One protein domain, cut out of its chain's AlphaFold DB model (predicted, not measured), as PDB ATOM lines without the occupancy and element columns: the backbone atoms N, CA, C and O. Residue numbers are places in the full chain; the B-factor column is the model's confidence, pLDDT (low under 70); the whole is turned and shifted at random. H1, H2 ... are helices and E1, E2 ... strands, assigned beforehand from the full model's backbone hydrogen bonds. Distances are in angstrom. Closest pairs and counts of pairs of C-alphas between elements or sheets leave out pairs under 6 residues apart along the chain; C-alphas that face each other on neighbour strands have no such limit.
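This is residues 13 to 72 and 84 to 131 of the 133 residues of the protein "Cation transport regulator ChaB" of Frankiales bacterium (UniProt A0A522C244). What does the model look like at first sight? A small two-strand hairpin, E1 and E2, sits in the middle of an elongated body, with a helical hairpin, H2 and H3, on one side and two helices, H4 and H5, on the other. The short H1 lies beside E2. What is it made of, and how large is it? The printed part has 108 residues, mostly helix by class, with five named helices and two named strands in the order H1 H2 H3 E1 E2 H4 H5, and the sheet, order E1 - E2, is antiparallel. It is compact, with a radius of gyration of the C-alphas of 14.6 A, and spans 47 by 28 by 21 A.

How is the sheet paired? E1, residues 59 to 62, and E2, residues 65 to 68, form an antiparallel hairpin, their directions at 135 degrees. N 60 and O 67 are 2.9 A apart and N 67 and O 60 2.8 A, both within hydrogen-bond range. Which helices lie toward one end? H2, residues 24 to 41, and H3, residues 44 to 58, touch as a helical hairpin, running opposite ways at a steep tilt of 38 degrees, only just past shallow; their closest C-alphas, of Ala 37 and Ala 47, are 4.7 A apart. H1, residues 17 to 20, and H2 only just touch, only at the corner, with 3 pairs of C-alphas within 8 A, the closest being Leu 19 and Gln 27 at 5.7 A. Which lie toward the other? H4, residues 92 to 101, touches residues 112 to 119 of H5, residues 112 to 131, the same way at a shallow tilt of 28 degrees; the closest C-alphas, of Lys 92 and Lys 112, are 5.1 A apart. The closest C-alphas of E1 and H5, Val 62 and Asn 123, are 6.3 A apart, while H3 and H5 are apart. Do the helix backbones hold their pairs? In H2 and H4 every O i to N i+4 pair is within hydrogen-bond range, in H3 10 of 11 and in H5 15 of 16, and H1 is too short for such a pair.

Where do the strands start? E1 begins at C-alpha 59, (168.776, 123.011, 160.142), and is 9.3 A long; E2 is 10.4 A. How long are the helices? H5 measures 28.8 A and ends at C-alpha 131, (157.744, 106.343, 153.135); H2 measures 25.3 A, H3 22.1 A, H4 14.3 A and H1 5.2 A.

How far does it reach? The two C-alphas farthest apart, of Glu 39 and Thr 109, are 47.4 A apart. Is anything missing or uncertain? Residues 73 to 83 are not printed, and C-alphas 72 and 84 are 19.0 A apart across this cut, in the link from E2 to H4. Of the links printed whole, none is long; pLDDT is under 70 at residues 71 to 72 and 84.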
ATOM      1  N   SER A  13     150.256 119.117 153.807       91.94
ATOM      2  CA  SER A  13     150.085 118.333 152.574       91.94
ATOM      3  C   SER A  13     151.017 118.763 151.439       91.94
ATOM      4  O   SER A  13     151.280 117.990 150.528       91.94
ATOM      5  N   GLU A  14     151.522 119.994 151.496       93.50
ATOM      6  CA  GLU A  14     152.337 120.601 150.448       93.50
ATOM      7  C   GLU A  14     153.843 120.498 150.714       93.50
ATOM      8  O   GLU A  14     154.649 120.876 149.855       93.50
ATOM      9  N   LEU A  15     154.223 120.029 151.905       93.19
ATOM     10  CA  LEU A  15     155.609 119.910 152.327       93.19
ATOM     11  C   LEU A  15     156.206 118.555 151.927       93.19
ATOM     12  O   LEU A  15     155.537 117.523 152.016       93.19
ATOM     13  N   PRO A  16     157.509 118.524 151.597       91.81
ATOM     14  CA  PRO A  16     158.268 117.283 151.522       91.81
ATOM     15  C   PRO A  16     158.115 116.456 152.806       91.81
ATOM     16  O   PRO A  16     158.104 117.012 153.906       91.81
ATOM     17  N   SER A  17     158.059 115.126 152.680       90.44
ATOM     18  CA  SER A  17     157.848 114.205 153.813       90.44
ATOM     19  C   SER A  17     158.809 114.437 154.975       90.44
ATOM     20  O   SER A  17     158.380 114.445 156.124       90.44
ATOM     21  N   THR A  18     160.076 114.731 154.682       92.44
ATOM     22  CA  THR A  18     161.064 115.022 155.723       92.44
ATOM     23  C   THR A  18     160.750 116.300 156.491       92.44
ATOM     24  O   THR A  18     160.978 116.362 157.687       92.44
ATOM     25  N   LEU A  19     160.209 117.324 155.821       94.38
ATOM     26  CA  LEU A  19     159.842 118.587 156.463       94.38
ATOM     27  C   LEU A  19     158.561 118.463 157.284       94.38
ATOM     28  O   LEU A  19     158.469 119.082 158.337       94.38
ATOM     29  N   ARG A  20     157.600 117.636 156.855       94.12
ATOM     30  CA  ARG A  20     156.373 117.359 157.627       94.12
ATOM     31  C   ARG A  20     156.668 116.840 159.038       94.12
ATOM     32  O   ARG A  20     155.923 117.147 159.960       94.12
ATOM     33  N   ARG A  21     157.761 116.089 159.201       94.06
ATOM     34  CA  ARG A  21     158.221 115.535 160.485       94.06
ATOM     35  C   ARG A  21     159.233 116.426 161.213       94.06
ATOM     36  O   ARG A  21     159.583 116.158 162.352       94.06
ATOM     37  N   SER A  22     159.677 117.514 160.583       95.81
ATOM     38  CA  SER A  22     160.567 118.511 161.189       95.81
ATOM     39  C   SER A  22     159.823 119.470 162.128       95.81
ATOM     40  O   SER A  22     158.609 119.641 162.001       95.81
ATOM     41  N   PRO A  23     160.536 120.223 162.986       95.69
ATOM     42  CA  PRO A  23     159.956 121.287 163.798       95.69
ATOM     43  C   PRO A  23     159.196 122.336 162.974       95.69
ATOM     44  O   PRO A  23     159.604 122.720 161.873       95.69
ATOM     45  N   ALA A  24     158.143 122.914 163.561       94.88
ATOM     46  CA  ALA A  24     157.274 123.897 162.901       94.88
ATOM     47  C   ALA A  24     158.019 125.130 162.349       94.88
ATOM     48  O   ALA A  24     157.567 125.780 161.404       94.88
ATOM     49  N   LYS A  25     159.173 125.495 162.927       94.62
ATOM     50  CA  LYS A  25     160.008 126.586 162.402       94.62
ATOM     51  C   LYS A  25     160.711 126.189 161.094       94.62
ATOM     52  O   LYS A  25     160.662 126.989 160.167       94.62
ATOM     53  N   ALA A  26     161.227 124.965 160.956       95.31
ATOM     54  CA  ALA A  26     161.809 124.471 159.699       95.31
ATOM     55  C   ALA A  26     160.765 124.425 158.570       95.31
ATOM     56  O   ALA A  26     161.006 124.907 157.463       95.31
ATOM     57  N   GLN A  27     159.569 123.925 158.887       97.00
ATOM     58  CA  GLN A  27     158.427 123.885 157.970       97.00
ATOM     59  C   GLN A  27     158.048 125.275 157.451       97.00
ATOM     60  O   GLN A  27     157.889 125.475 156.247       97.00
ATOM     61  N   ARG A  28     157.922 126.254 158.360       96.06
ATOM     62  CA  ARG A  28     157.604 127.646 158.008       96.06
ATOM     63  C   ARG A  28     158.716 128.298 157.196       96.06
ATOM     64  O   ARG A  28     158.391 129.017 156.258       96.06
ATOM     65  N   THR A  29     159.985 128.048 157.528       95.75
ATOM     66  CA  THR A  29     161.128 128.530 156.737       95.75
ATOM     67  C   THR A  29     161.014 128.041 155.300       95.75
ATOM     68  O   THR A  29     161.016 128.858 154.387       95.75
ATOM     69  N   PHE A  30     160.811 126.736 155.093       96.12
ATOM     70  CA  PHE A  30     160.630 126.194 153.749       96.12
ATOM     71  C   PHE A  30     159.429 126.818 153.033       96.12
ATOM     72  O   PHE A  30     159.581 127.340 151.935       96.12
ATOM     73  N   ALA A  31     158.246 126.788 153.653       96.88
ATOM     74  CA  ALA A  31     157.012 127.229 153.012       96.88
ATOM     75  C   ALA A  31     157.063 128.704 152.594       96.88
ATOM     76  O   ALA A  31     156.733 129.034 151.459       96.88
ATOM     77  N   LYS A  32     157.521 129.586 153.492       96.69
ATOM     78  CA  LYS A  32     157.616 131.024 153.214       96.69
ATOM     79  C   LYS A  32     158.665 131.334 152.154       96.69
ATOM     80  O   LYS A  32     158.402 132.131 151.262       96.69
ATOM     81  N   THR A  33     159.841 130.708 152.236       96.38
ATOM     82  CA  THR A  33     160.889 130.917 151.230       96.38
ATOM     83  C   THR A  33     160.475 130.360 149.873       96.38
ATOM     84  O   THR A  33     160.770 130.987 148.861       96.38
ATOM     85  N   TYR A  34     159.782 129.221 149.841       96.38
ATOM     86  CA  TYR A  34     159.260 128.658 148.601       96.38
ATOM     87  C   TYR A  34     158.271 129.616 147.945       96.38
ATOM     88  O   TYR A  34     158.446 129.926 146.775       96.38
ATOM     89  N   ASP A  35     157.263 130.090 148.683       95.75
ATOM     90  CA  ASP A  35     156.222 130.952 148.115       95.75
ATOM     91  C   ASP A  35     156.825 132.253 147.574       95.75
ATOM     92  O   ASP A  35     156.624 132.564 146.404       95.75
ATOM     93  N   ALA A  36     157.693 132.912 148.348       95.88
ATOM     94  CA  ALA A  36     158.385 134.121 147.900       95.88
ATOM     95  C   ALA A  36     159.283 133.880 146.670       95.88
ATOM     96  O   ALA A  36     159.344 134.704 145.758       95.88
ATOM     97  N   ALA A  37     159.991 132.747 146.617       95.12
ATOM     98  CA  ALA A  37     160.837 132.408 145.474       95.12
ATOM     99  C   ALA A  37     160.013 132.003 144.240       95.12
ATOM    100  O   ALA A  37     160.419 132.290 143.117       95.12
ATOM    101  N   ALA A  38     158.859 131.362 144.425       95.31
ATOM    102  CA  ALA A  38     157.941 131.024 143.343       95.31
ATOM    103  C   ALA A  38     157.303 132.286 142.750       95.31
ATOM    104  O   ALA A  38     157.212 132.393 141.531       95.31
ATOM    105  N   GLU A  39     156.936 133.257 143.592       93.06
ATOM    106  CA  GLU A  39     156.474 134.581 143.157       93.06
ATOM    107  C   GLU A  39     157.563 135.336 142.387       93.06
ATOM    108  O   GLU A  39     157.283 135.946 141.360       93.06
ATOM    109  N   GLN A  40     158.816 135.268 142.847       95.44
ATOM    110  CA  GLN A  40     159.927 135.977 142.213       95.44
ATOM    111  C   GLN A  40     160.389 135.343 140.893       95.44
ATOM    112  O   GLN A  40     160.718 136.060 139.951       95.44
ATOM    113  N   TYR A  41     160.496 134.014 140.835       90.69
ATOM    114  CA  TYR A  41     161.114 133.320 139.702       90.69
ATOM    115  C   TYR A  41     160.111 132.709 138.726       90.69
ATOM    116  O   TYR A  41     160.507 132.373 137.614       90.69
ATOM    117  N   GLY A  42     158.861 132.483 139.140       90.06
ATOM    118  CA  GLY A  42     157.886 131.717 138.357       90.06
ATOM    119  C   GLY A  42     158.260 130.241 138.152       90.06
ATOM    120  O   GLY A  42     157.572 129.534 137.423       90.06
ATOM    121  N   ASP A  43     159.332 129.764 138.794       91.62
ATOM    122  CA  ASP A  43     159.905 128.434 138.594       91.62
ATOM    123  C   ASP A  43     159.901 127.626 139.898       91.62
ATOM    124  O   ASP A  43     160.526 127.987 140.901       91.62
ATOM    125  N   SER A  44     159.168 126.513 139.876       89.94
ATOM    126  CA  SER A  44     158.948 125.670 141.055       89.94
ATOM    127  C   SER A  44     160.205 124.941 141.539       89.94
ATOM    128  O   SER A  44     160.401 124.793 142.747       89.94
ATOM    129  N   GLU A  45     161.094 124.529 140.634       90.38
ATOM    130  CA  GLU A  45     162.321 123.816 140.990       90.38
ATOM    131  C   GLU A  45     163.311 124.769 141.670       90.38
ATOM    132  O   GLU A  45     163.853 124.491 142.743       90.38
ATOM    133  N   ARG A  46     163.501 125.958 141.100       91.19
ATOM    134  CA  ARG A  46     164.314 127.035 141.658       91.19
ATOM    135  C   ARG A  46     163.757 127.527 142.987       91.19
ATOM    136  O   ARG A  46     164.553 127.770 143.900       91.19
ATOM    137  N   ALA A  47     162.435 127.613 143.131       94.00
ATOM    138  CA  ALA A  47     161.799 127.907 144.409       94.00
ATOM    139  C   ALA A  47     162.100 126.822 145.455       94.00
ATOM    140  O   ALA A  47     162.546 127.143 146.559       94.00
ATOM    141  N   ALA A  48     161.971 125.540 145.093       92.06
ATOM    142  CA  ALA A  48     162.299 124.420 145.974       92.06
ATOM    143  C   ALA A  48     163.767 124.443 146.421       92.06
ATOM    144  O   ALA A  48     164.048 124.334 147.617       92.06
ATOM    145  N   ARG A  49     164.711 124.645 145.494       91.62
ATOM    146  CA  ARG A  49     166.148 124.734 145.814       91.62
ATOM    147  C   ARG A  49     166.445 125.887 146.772       91.62
ATOM    148  O   ARG A  49     167.169 125.694 147.746       91.62
ATOM    149  N   THR A  50     165.857 127.058 146.528       92.75
ATOM    150  CA  THR A  50     166.004 128.240 147.396       92.75
ATOM    151  C   THR A  50     165.440 127.973 148.794       92.75
ATOM    152  O   THR A  50     166.096 128.257 149.796       92.75
ATOM    153  N   ALA A  51     164.262 127.355 148.877       94.06
ATOM    154  CA  ALA A  51     163.628 126.998 150.139       94.06
ATOM    155  C   ALA A  51     164.452 125.982 150.943       94.06
ATOM    156  O   ALA A  51     164.677 126.174 152.138       94.06
ATOM    157  N   PHE A  52     164.982 124.941 150.296       92.25
ATOM    158  CA  PHE A  52     165.890 123.997 150.950       92.25
ATOM    159  C   PHE A  52     167.210 124.645 151.372       92.25
ATOM    160  O   PHE A  52     167.734 124.303 152.431       92.25
ATOM    161  N   ALA A  53     167.752 125.583 150.594       90.12
ATOM    162  CA  ALA A  53     168.936 126.337 150.999       90.12
ATOM    163  C   ALA A  53     168.672 127.152 152.277       90.12
ATOM    164  O   ALA A  53     169.504 127.146 153.179       90.12
ATOM    165  N   ALA A  54     167.500 127.784 152.398       91.94
ATOM    166  CA  ALA A  54     167.110 128.499 153.613       91.94
ATOM    167  C   ALA A  54     166.958 127.570 154.828       91.94
ATOM    168  O   ALA A  54     167.405 127.924 155.918       91.94
ATOM    169  N   VAL A  55     166.394 126.370 154.651       92.38
ATOM    170  CA  VAL A  55     166.344 125.349 155.714       92.38
ATOM    171  C   VAL A  55     167.760 124.946 156.133       92.38
ATOM    172  O   VAL A  55     168.089 125.025 157.313       92.38
ATOM    173  N   LYS A  56     168.634 124.615 155.175       89.00
ATOM    174  CA  LYS A  56     170.010 124.152 155.433       89.00
ATOM    175  C   LYS A  56     170.899 125.157 156.177       89.00
ATOM    176  O   LYS A  56     171.907 124.761 156.758       89.00
ATOM    177  N   ARG A  57     170.541 126.445 156.185       86.62
ATOM    178  CA  ARG A  57     171.270 127.476 156.945       86.62
ATOM    179  C   ARG A  57     171.127 127.330 158.459       86.62
ATOM    180  O   ARG A  57     172.044 127.694 159.176       86.62
ATOM    181  N   ALA A  58     169.994 126.824 158.937       86.69
ATOM    182  CA  ALA A  58     169.699 126.727 160.371       86.69
ATOM    183  C   ALA A  58     169.357 125.303 160.829       86.69
ATOM    184  O   ALA A  58     169.241 125.055 162.027       86.69
ATOM    185  N   TYR A  59     169.177 124.383 159.883       91.19
ATOM    186  CA  TYR A  59     168.776 123.011 160.142       91.19
ATOM    187  C   TYR A  59     169.645 122.034 159.365       91.19
ATOM    188  O   TYR A  59     170.076 122.318 158.246       91.19
ATOM    189  N   GLU A  60     169.844 120.856 159.928       91.12
ATOM    190  CA  GLU A  60     170.482 119.720 159.272       91.12
ATOM    191  C   GLU A  60     169.569 118.506 159.303       91.12
ATOM    192  O   GLU A  60     168.661 118.413 160.129       91.12
ATOM    193  N   LYS A  61     169.775 117.586 158.365       90.06
ATOM    194  CA  LYS A  61     168.956 116.386 158.306       90.06
ATOM    195  C   LYS A  61     169.497 115.322 159.261       90.06
ATOM    196  O   LYS A  61     170.648 114.903 159.121       90.06
ATOM    197  N   VAL A  62     168.637 114.847 160.155       92.12
ATOM    198  CA  VAL A  62     168.898 113.732 161.071       92.12
ATOM    199  C   VAL A  62     167.789 112.707 160.860       92.12
ATOM    200  O   VAL A  62     166.610 112.986 161.064       92.12
ATOM    201  N   GLY A  63     168.161 111.542 160.342       91.88
ATOM    202  CA  GLY A  63     167.251 110.470 159.976       91.88
ATOM    203  C   GLY A  63     166.291 110.909 158.875       91.88
ATOM    204  O   GLY A  63     166.673 111.177 157.729       91.88
ATOM    205  N   ASP A  64     165.018 110.980 159.230       92.12
ATOM    206  CA  ASP A  64     163.907 111.249 158.332       92.12
ATOM    207  C   ASP A  64     163.320 112.664 158.471       92.12
ATOM    208  O   ASP A  64     162.312 112.952 157.817       92.12
ATOM    209  N   HIS A  65     163.941 113.539 159.271       94.25
ATOM    210  CA  HIS A  65     163.501 114.910 159.530       94.25
ATOM    211  C   HIS A  65     164.680 115.897 159.611       94.25
ATOM    212  O   HIS A  65     165.832 115.560 159.343       94.25
ATOM    213  N   TRP A  66     164.369 117.165 159.886       94.62
ATOM    214  CA  TRP A  66     165.353 118.252 159.982       94.62
ATOM    215  C   TRP A  66     165.404 118.775 161.405       94.62
ATOM    216  O   TRP A  66     164.366 119.172 161.930       94.62
ATOM    217  N   GLU A  67     166.593 118.848 161.982       92.00
ATOM    218  CA  GLU A  67     166.832 119.322 163.339       92.00
ATOM    219  C   GLU A  67     167.601 120.648 163.354       92.00
ATOM    220  O   GLU A  67     168.348 120.922 162.411       92.00
ATOM    221  N   PRO A  68     167.401 121.518 164.366       90.69
ATOM    222  CA  PRO A  68     168.168 122.751 164.500       90.69
ATOM    223  C   PRO A  68     169.660 122.466 164.677       90.69
ATOM    224  O   PRO A  68     170.038 121.625 165.489       90.69
ATOM    225  N   LYS A  69     170.496 123.227 163.974       83.75
ATOM    226  CA  LYS A  69     171.946 123.205 164.182       83.75
ATOM    227  C   LYS A  69     172.317 123.936 165.480       83.75
ATOM    228  O   LYS A  69     171.648 124.919 165.814       83.75
ATOM    229  N   PRO A  70     173.394 123.526 166.173       75.62
ATOM    230  CA  PRO A  70     173.910 124.255 167.330       75.62
ATOM    231  C   PRO A  70     174.444 125.645 166.946       75.62
ATOM    232  O   PRO A  70     174.177 126.613 167.652       75.62
ATOM    233  N   ASP A  71     175.107 125.763 165.790       67.88
ATOM    234  CA  ASP A  71     175.654 127.021 165.280       67.88
ATOM    235  C   ASP A  71     174.949 127.449 163.988       67.88
ATOM    236  O   ASP A  71     174.832 126.689 163.025       67.88
ATOM    237  N   THR A  72     174.489 128.704 163.947       60.19
ATOM    238  CA  THR A  72     173.864 129.314 162.760       60.19
ATOM    239  C   THR A  72     174.886 130.205 162.045       60.19
ATOM    240  O   THR A  72     174.783 131.428 162.065       60.19
ATOM    241  N   GLY A  84     172.435 114.335 150.859       63.47
ATOM    242  CA  GLY A  84     171.115 114.231 151.479       63.47
ATOM    243  C   GLY A  84     170.752 115.263 152.559       63.47
ATOM    244  O   GLY A  84     169.774 115.027 153.264       63.47
ATOM    245  N   GLY A  85     171.459 116.393 152.699       74.25
ATOM    246  CA  GLY A  85     171.190 117.405 153.737       74.25
ATOM    247  C   GLY A  85     172.042 117.326 155.014       74.25
ATOM    248  O   GLY A  85     171.712 118.009 155.984       74.25
ATOM    249  N   VAL A  86     173.126 116.542 155.013       84.31
ATOM    250  CA  VAL A  86     174.123 116.496 156.103       84.31
ATOM    251  C   VAL A  86     175.046 117.721 156.065       84.31
ATOM    252  O   VAL A  86     175.498 118.131 154.992       84.31
ATOM    253  N   ASP A  87     175.351 118.304 157.227       82.50
ATOM    254  CA  ASP A  87     176.275 119.434 157.330       82.50
ATOM    255  C   ASP A  87     177.745 118.984 157.297       82.50
ATOM    256  O   ASP A  87     178.351 118.664 158.318       82.50
ATOM    257  N   ARG A  88     178.345 119.004 156.101       83.75
ATOM    258  CA  ARG A  88     179.775 118.708 155.893       83.75
ATOM    259  C   ARG A  88     180.707 119.660 156.661       83.75
ATOM    260  O   ARG A  88     181.850 119.303 156.942       83.75
ATOM    261  N   ASN A  89     180.251 120.860 157.021       80.81
ATOM    262  CA  ASN A  89     181.076 121.844 157.720       80.81
ATOM    263  C   ASN A  89     181.081 121.640 159.239       80.81
ATOM    264  O   ASN A  89     181.977 122.154 159.905       80.81
ATOM    265  N   ALA A  90     180.171 120.827 159.779       85.06
ATOM    266  CA  ALA A  90     180.086 120.568 161.209       85.06
ATOM    267  C   ALA A  90     181.376 119.972 161.801       85.06
ATOM    268  O   ALA A  90     182.206 119.369 161.109       85.06
ATOM    269  N   SER A  91     181.566 120.132 163.111       89.75
ATOM    270  CA  SER A  91     182.704 119.525 163.803       89.75
ATOM    271  C   SER A  91     182.610 117.993 163.773       89.75
ATOM    272  O   SER A  91     181.518 117.423 163.739       89.75
ATOM    273  N   LYS A  92     183.754 117.296 163.836       91.75
ATOM    274  CA  LYS A  92     183.770 115.823 163.930       91.75
ATOM    275  C   LYS A  92     182.949 115.327 165.127       91.75
ATOM    276  O   LYS A  92     182.255 114.325 165.011       91.75
ATOM    277  N   LYS A  93     183.015 116.042 166.257       92.62
ATOM    278  CA  LYS A  93     182.239 115.740 167.465       92.62
ATOM    279  C   LYS A  93     180.735 115.787 167.187       92.62
ATOM    280  O   LYS A  93     180.034 114.837 167.504       92.62
ATOM    281  N   HIS A  94     180.266 116.848 166.537       92.12
ATOM    282  CA  HIS A  94     178.856 116.999 166.179       92.12
ATOM    283  C   HIS A  94     178.374 115.902 165.222       92.12
ATOM    284  O   HIS A  94     177.342 115.274 165.443       92.12
ATOM    285  N   LEU A  95     179.168 115.596 164.191       93.31
ATOM    286  CA  LEU A  95     178.869 114.493 163.272       93.31
ATOM    287  C   LEU A  95     178.848 113.142 163.998       93.31
ATOM    288  O   LEU A  95     177.971 112.322 163.747       93.31
ATOM    289  N   TYR A  96     179.761 112.918 164.943       95.25
ATOM    290  CA  TYR A  96     179.752 111.724 165.783       95.25
ATOM    291  C   TYR A  96     178.467 111.621 166.622       95.25
ATOM    292  O   TYR A  96     177.883 110.542 166.701       95.25
ATOM    293  N   GLU A  97     177.987 112.723 167.201       94.06
ATOM    294  CA  GLU A  97     176.737 112.767 167.973       94.06
ATOM    295  C   GLU A  97     175.504 112.487 167.099       94.06
ATOM    296  O   GLU A  97     174.586 111.785 167.524       94.06
ATOM    297  N   ILE A  98     175.474 112.976 165.856       93.88
ATOM    298  CA  ILE A  98     174.429 112.606 164.886       93.88
ATOM    299  C   ILE A  98     174.518 111.119 164.545       93.88
ATOM    300  O   ILE A  98     173.520 110.408 164.621       93.88
ATOM    301  N   ALA A  99     175.710 110.628 164.204       95.88
ATOM    302  CA  ALA A  99     175.929 109.223 163.879       95.88
ATOM    303  C   ALA A  99     175.551 108.301 165.050       95.88
ATOM    304  O   ALA A  99     175.064 107.197 164.833       95.88
ATOM    305  N   GLN A 100     175.742 108.755 166.291       95.75
ATOM    306  CA  GLN A 100     175.292 108.052 167.485       95.75
ATOM    307  C   GLN A 100     173.768 108.003 167.584       95.75
ATOM    308  O   GLN A 100     173.236 106.941 167.868       95.75
ATOM    309  N   ARG A 101     173.070 109.114 167.326       93.75
ATOM    310  CA  ARG A 101     171.597 109.158 167.331       93.75
ATOM    311  C   ARG A 101     170.959 108.320 166.225       93.75
ATOM    312  O   ARG A 101     169.829 107.883 166.378       93.75
ATOM    313  N   LEU A 102     171.683 108.110 165.129       94.69
ATOM    314  CA  LEU A 102     171.276 107.259 164.009       94.69
ATOM    315  C   LEU A 102     171.793 105.820 164.124       94.69
ATOM    316  O   LEU A 102     171.752 105.085 163.138       94.69
ATOM    317  N   ASP A 103     172.345 105.439 165.281       95.38
ATOM    318  CA  ASP A 103     172.887 104.105 165.554       95.38
ATOM    319  C   ASP A 103     173.860 103.589 164.477       95.38
ATOM    320  O   ASP A 103     173.924 102.400 164.156       95.38
ATOM    321  N   VAL A 104     174.679 104.487 163.921       96.88
ATOM    322  CA  VAL A 104     175.662 104.143 162.889       96.88
ATOM    323  C   VAL A 104     176.747 103.235 163.495       96.88
ATOM    324  O   VAL A 104     177.452 103.640 164.437       96.88
ATOM    325  N   PRO A 105     176.935 102.008 162.968       95.12
ATOM    326  CA  PRO A 105     177.973 101.100 163.437       95.12
ATOM    327  C   PRO A 105     179.363 101.592 163.012       95.12
ATOM    328  O   PRO A 105     179.538 102.159 161.936       95.12
ATOM    329  N   GLY A 106     180.370 101.387 163.865       96.56
ATOM    330  CA  GLY A 106     181.755 101.798 163.585       96.56
ATOM    331  C   GLY A 106     182.020 103.310 163.659       96.56
ATOM    332  O   GLY A 106     183.147 103.737 163.433       96.56
ATOM    333  N   ARG A 107     181.025 104.132 164.026       97.69
ATOM    334  CA  ARG A 107     181.143 105.603 164.128       97.69
ATOM    335  C   ARG A 107     182.339 106.100 164.956       97.69
ATOM    336  O   ARG A 107     182.860 107.175 164.686       97.69
ATOM    337  N   SER A 108     182.788 105.340 165.958       96.50
ATOM    338  CA  SER A 108     183.900 105.717 166.844       96.50
ATOM    339  C   SER A 108     185.266 105.709 166.161       96.50
ATOM    340  O   SER A 108     186.155 106.435 166.598       96.50
ATOM    341  N   THR A 109     185.439 104.933 165.089       96.81
ATOM    342  CA  THR A 109     186.701 104.857 164.337       96.81
ATOM    343  C   THR A 109     186.695 105.721 163.080       96.81
ATOM    344  O   THR A 109     187.728 105.867 162.437       96.81
ATOM    345  N   MET A 110     185.545 106.291 162.712       97.81
ATOM    346  CA  MET A 110     185.393 107.097 161.502       97.81
ATOM    347  C   MET A 110     186.066 108.468 161.651       97.81
ATOM    348  O   MET A 110     186.084 109.079 162.726       97.81
ATOM    349  N   ASP A 111     186.630 108.968 160.557       96.12
ATOM    350  CA  ASP A 111     187.004 110.373 160.416       96.12
ATOM    351  C   ASP A 111     185.784 111.232 160.036       96.12
ATOM    352  O   ASP A 111     184.643 110.766 160.024       96.12
ATOM    353  N   LYS A 112     186.008 112.529 159.812       93.88
ATOM    354  CA  LYS A 112     184.925 113.478 159.543       93.88
ATOM    355  C   LYS A 112     184.163 113.128 158.259       93.88
ATOM    356  O   LYS A 112     182.934 113.145 158.267       93.88
ATOM    357  N   ASP A 113     184.878 112.790 157.192       91.81
ATOM    358  CA  ASP A 113     184.276 112.503 155.890       91.81
ATOM    359  C   ASP A 113     183.538 111.160 155.910       91.81
ATOM    360  O   ASP A 113     182.408 111.065 155.429       91.81
ATOM    361  N   ALA A 114     184.109 110.147 156.567       95.44
ATOM    362  CA  ALA A 114     183.447 108.866 156.778       95.44
ATOM    363  C   ALA A 114     182.156 109.011 157.602       95.44
ATOM    364  O   ALA A 114     181.151 108.380 157.271       95.44
ATOM    365  N   LEU A 115     182.144 109.871 158.631       95.44
ATOM    366  CA  LEU A 115     180.927 110.168 159.393       95.44
ATOM    367  C   LEU A 115     179.856 110.824 158.515       95.44
ATOM    368  O   LEU A 115     178.706 110.397 158.565       95.44
ATOM    369  N   VAL A 116     180.209 111.817 157.691       92.69
ATOM    370  CA  VAL A 116     179.261 112.473 156.770       92.69
ATOM    371  C   VAL A 116     178.583 111.454 155.858       92.69
ATOM    372  O   VAL A 116     177.355 111.431 155.763       92.69
ATOM    373  N   GLU A 117     179.369 110.607 155.195       93.00
ATOM    374  CA  GLU A 117     178.843 109.632 154.236       93.00
ATOM    375  C   GLU A 117     178.021 108.533 154.935       93.00
ATOM    376  O   GLU A 117     176.994 108.082 154.415       93.00
ATOM    377  N   ALA A 118     178.418 108.121 156.143       95.56
ATOM    378  CA  ALA A 118     177.662 107.155 156.935       95.56
ATOM    379  C   ALA A 118     176.317 107.723 157.422       95.56
ATOM    380  O   ALA A 118     175.297 107.035 157.341       95.56
ATOM    381  N   ILE A 119     176.295 108.985 157.862       94.56
ATOM    382  CA  ILE A 119     175.070 109.700 158.248       94.56
ATOM    383  C   ILE A 119     174.153 109.873 157.041       94.56
ATOM    384  O   ILE A 119     172.960 109.606 157.148       94.56
ATOM    385  N   ASP A 120     174.671 110.281 155.880       92.25
ATOM    386  CA  ASP A 120     173.846 110.419 154.676       92.25
ATOM    387  C   ASP A 120     173.199 109.081 154.291       92.25
ATOM    388  O   ASP A 120     171.998 109.012 154.016       92.25
ATOM    389  N   ARG A 121     173.960 107.984 154.357       93.19
ATOM    390  CA  ARG A 121     173.422 106.638 154.129       93.19
ATOM    391  C   ARG A 121     172.313 106.286 155.123       93.19
ATOM    392  O   ARG A 121     171.269 105.787 154.695       93.19
ATOM    393  N   ALA A 122     172.518 106.555 156.411       94.69
ATOM    394  CA  ALA A 122     171.508 106.337 157.445       94.69
ATOM    395  C   ALA A 122     170.252 107.187 157.181       94.69
ATOM    396  O   ALA A 122     169.152 106.652 157.102       94.69
ATOM    397  N   ASN A 123     170.412 108.478 156.889       92.62
ATOM    398  CA  ASN A 123     169.318 109.387 156.547       92.62
ATOM    399  C   ASN A 123     168.494 108.901 155.348       92.62
ATOM    400  O   ASN A 123     167.265 109.017 155.337       92.62
ATOM    401  N   ARG A 124     169.150 108.382 154.301       90.50
ATOM    402  CA  ARG A 124     168.465 107.810 153.131       90.50
ATOM    403  C   ARG A 124     167.653 106.574 153.510       90.50
ATOM    404  O   ARG A 124     166.514 106.469 153.055       90.50
ATOM    405  N   ARG A 125     168.200 105.689 154.353       91.81
ATOM    406  CA  ARG A 125     167.491 104.510 154.879       91.81
ATOM    407  C   ARG A 125     166.264 104.920 155.695       91.81
ATOM    408  O   ARG A 125     165.170 104.481 155.361       91.81
ATOM    409  N   GLU A 126     166.423 105.808 156.672       92.12
ATOM    410  CA  GLU A 126     165.320 106.285 157.522       92.12
ATOM    411  C   GLU A 126     164.229 106.978 156.700       92.12
ATOM    412  O   GLU A 126     163.036 106.739 156.864       92.12
ATOM    413  N   THR A 127     164.626 107.796 155.721       89.25
ATOM    414  CA  THR A 127     163.663 108.452 154.825       89.25
ATOM    415  C   THR A 127     162.904 107.453 153.952       89.25
ATOM    416  O   THR A 127     161.743 107.707 153.634       89.25
ATOM    417  N   ALA A 128     163.549 106.366 153.519       88.94
ATOM    418  CA  ALA A 128     162.901 105.313 152.745       88.94
ATOM    419  C   ALA A 128     161.923 104.509 153.612       88.94
ATOM    420  O   ALA A 128     160.792 104.300 153.183       88.94
ATOM    421  N   HIS A 129     162.320 104.149 154.836       89.88
ATOM    422  CA  HIS A 129     161.447 103.479 155.801       89.88
ATOM    423  C   HIS A 129     160.210 104.329 156.101       89.88
ATOM    424  O   HIS A 129     159.090 103.881 155.907       89.88
ATOM    425  N   ALA A 130     160.390 105.614 156.411       88.81
ATOM    426  CA  ALA A 130     159.295 106.540 156.705       88.81
ATOM    427  C   ALA A 130     158.405 106.910 155.492       88.81
ATOM    428  O   ALA A 130     157.614 107.858 155.574       88.81
ATOM    429  N   ARG A 131     158.598 106.262 154.334       84.88
ATOM    430  CA  ARG A 131     157.744 106.343 153.135       84.88
ATOM    431  C   ARG A 131     157.115 104.997 152.758       84.88
ATOM    432  O   ARG A 131     156.251 105.003 151.888       84.88
TER     433      ARG A 131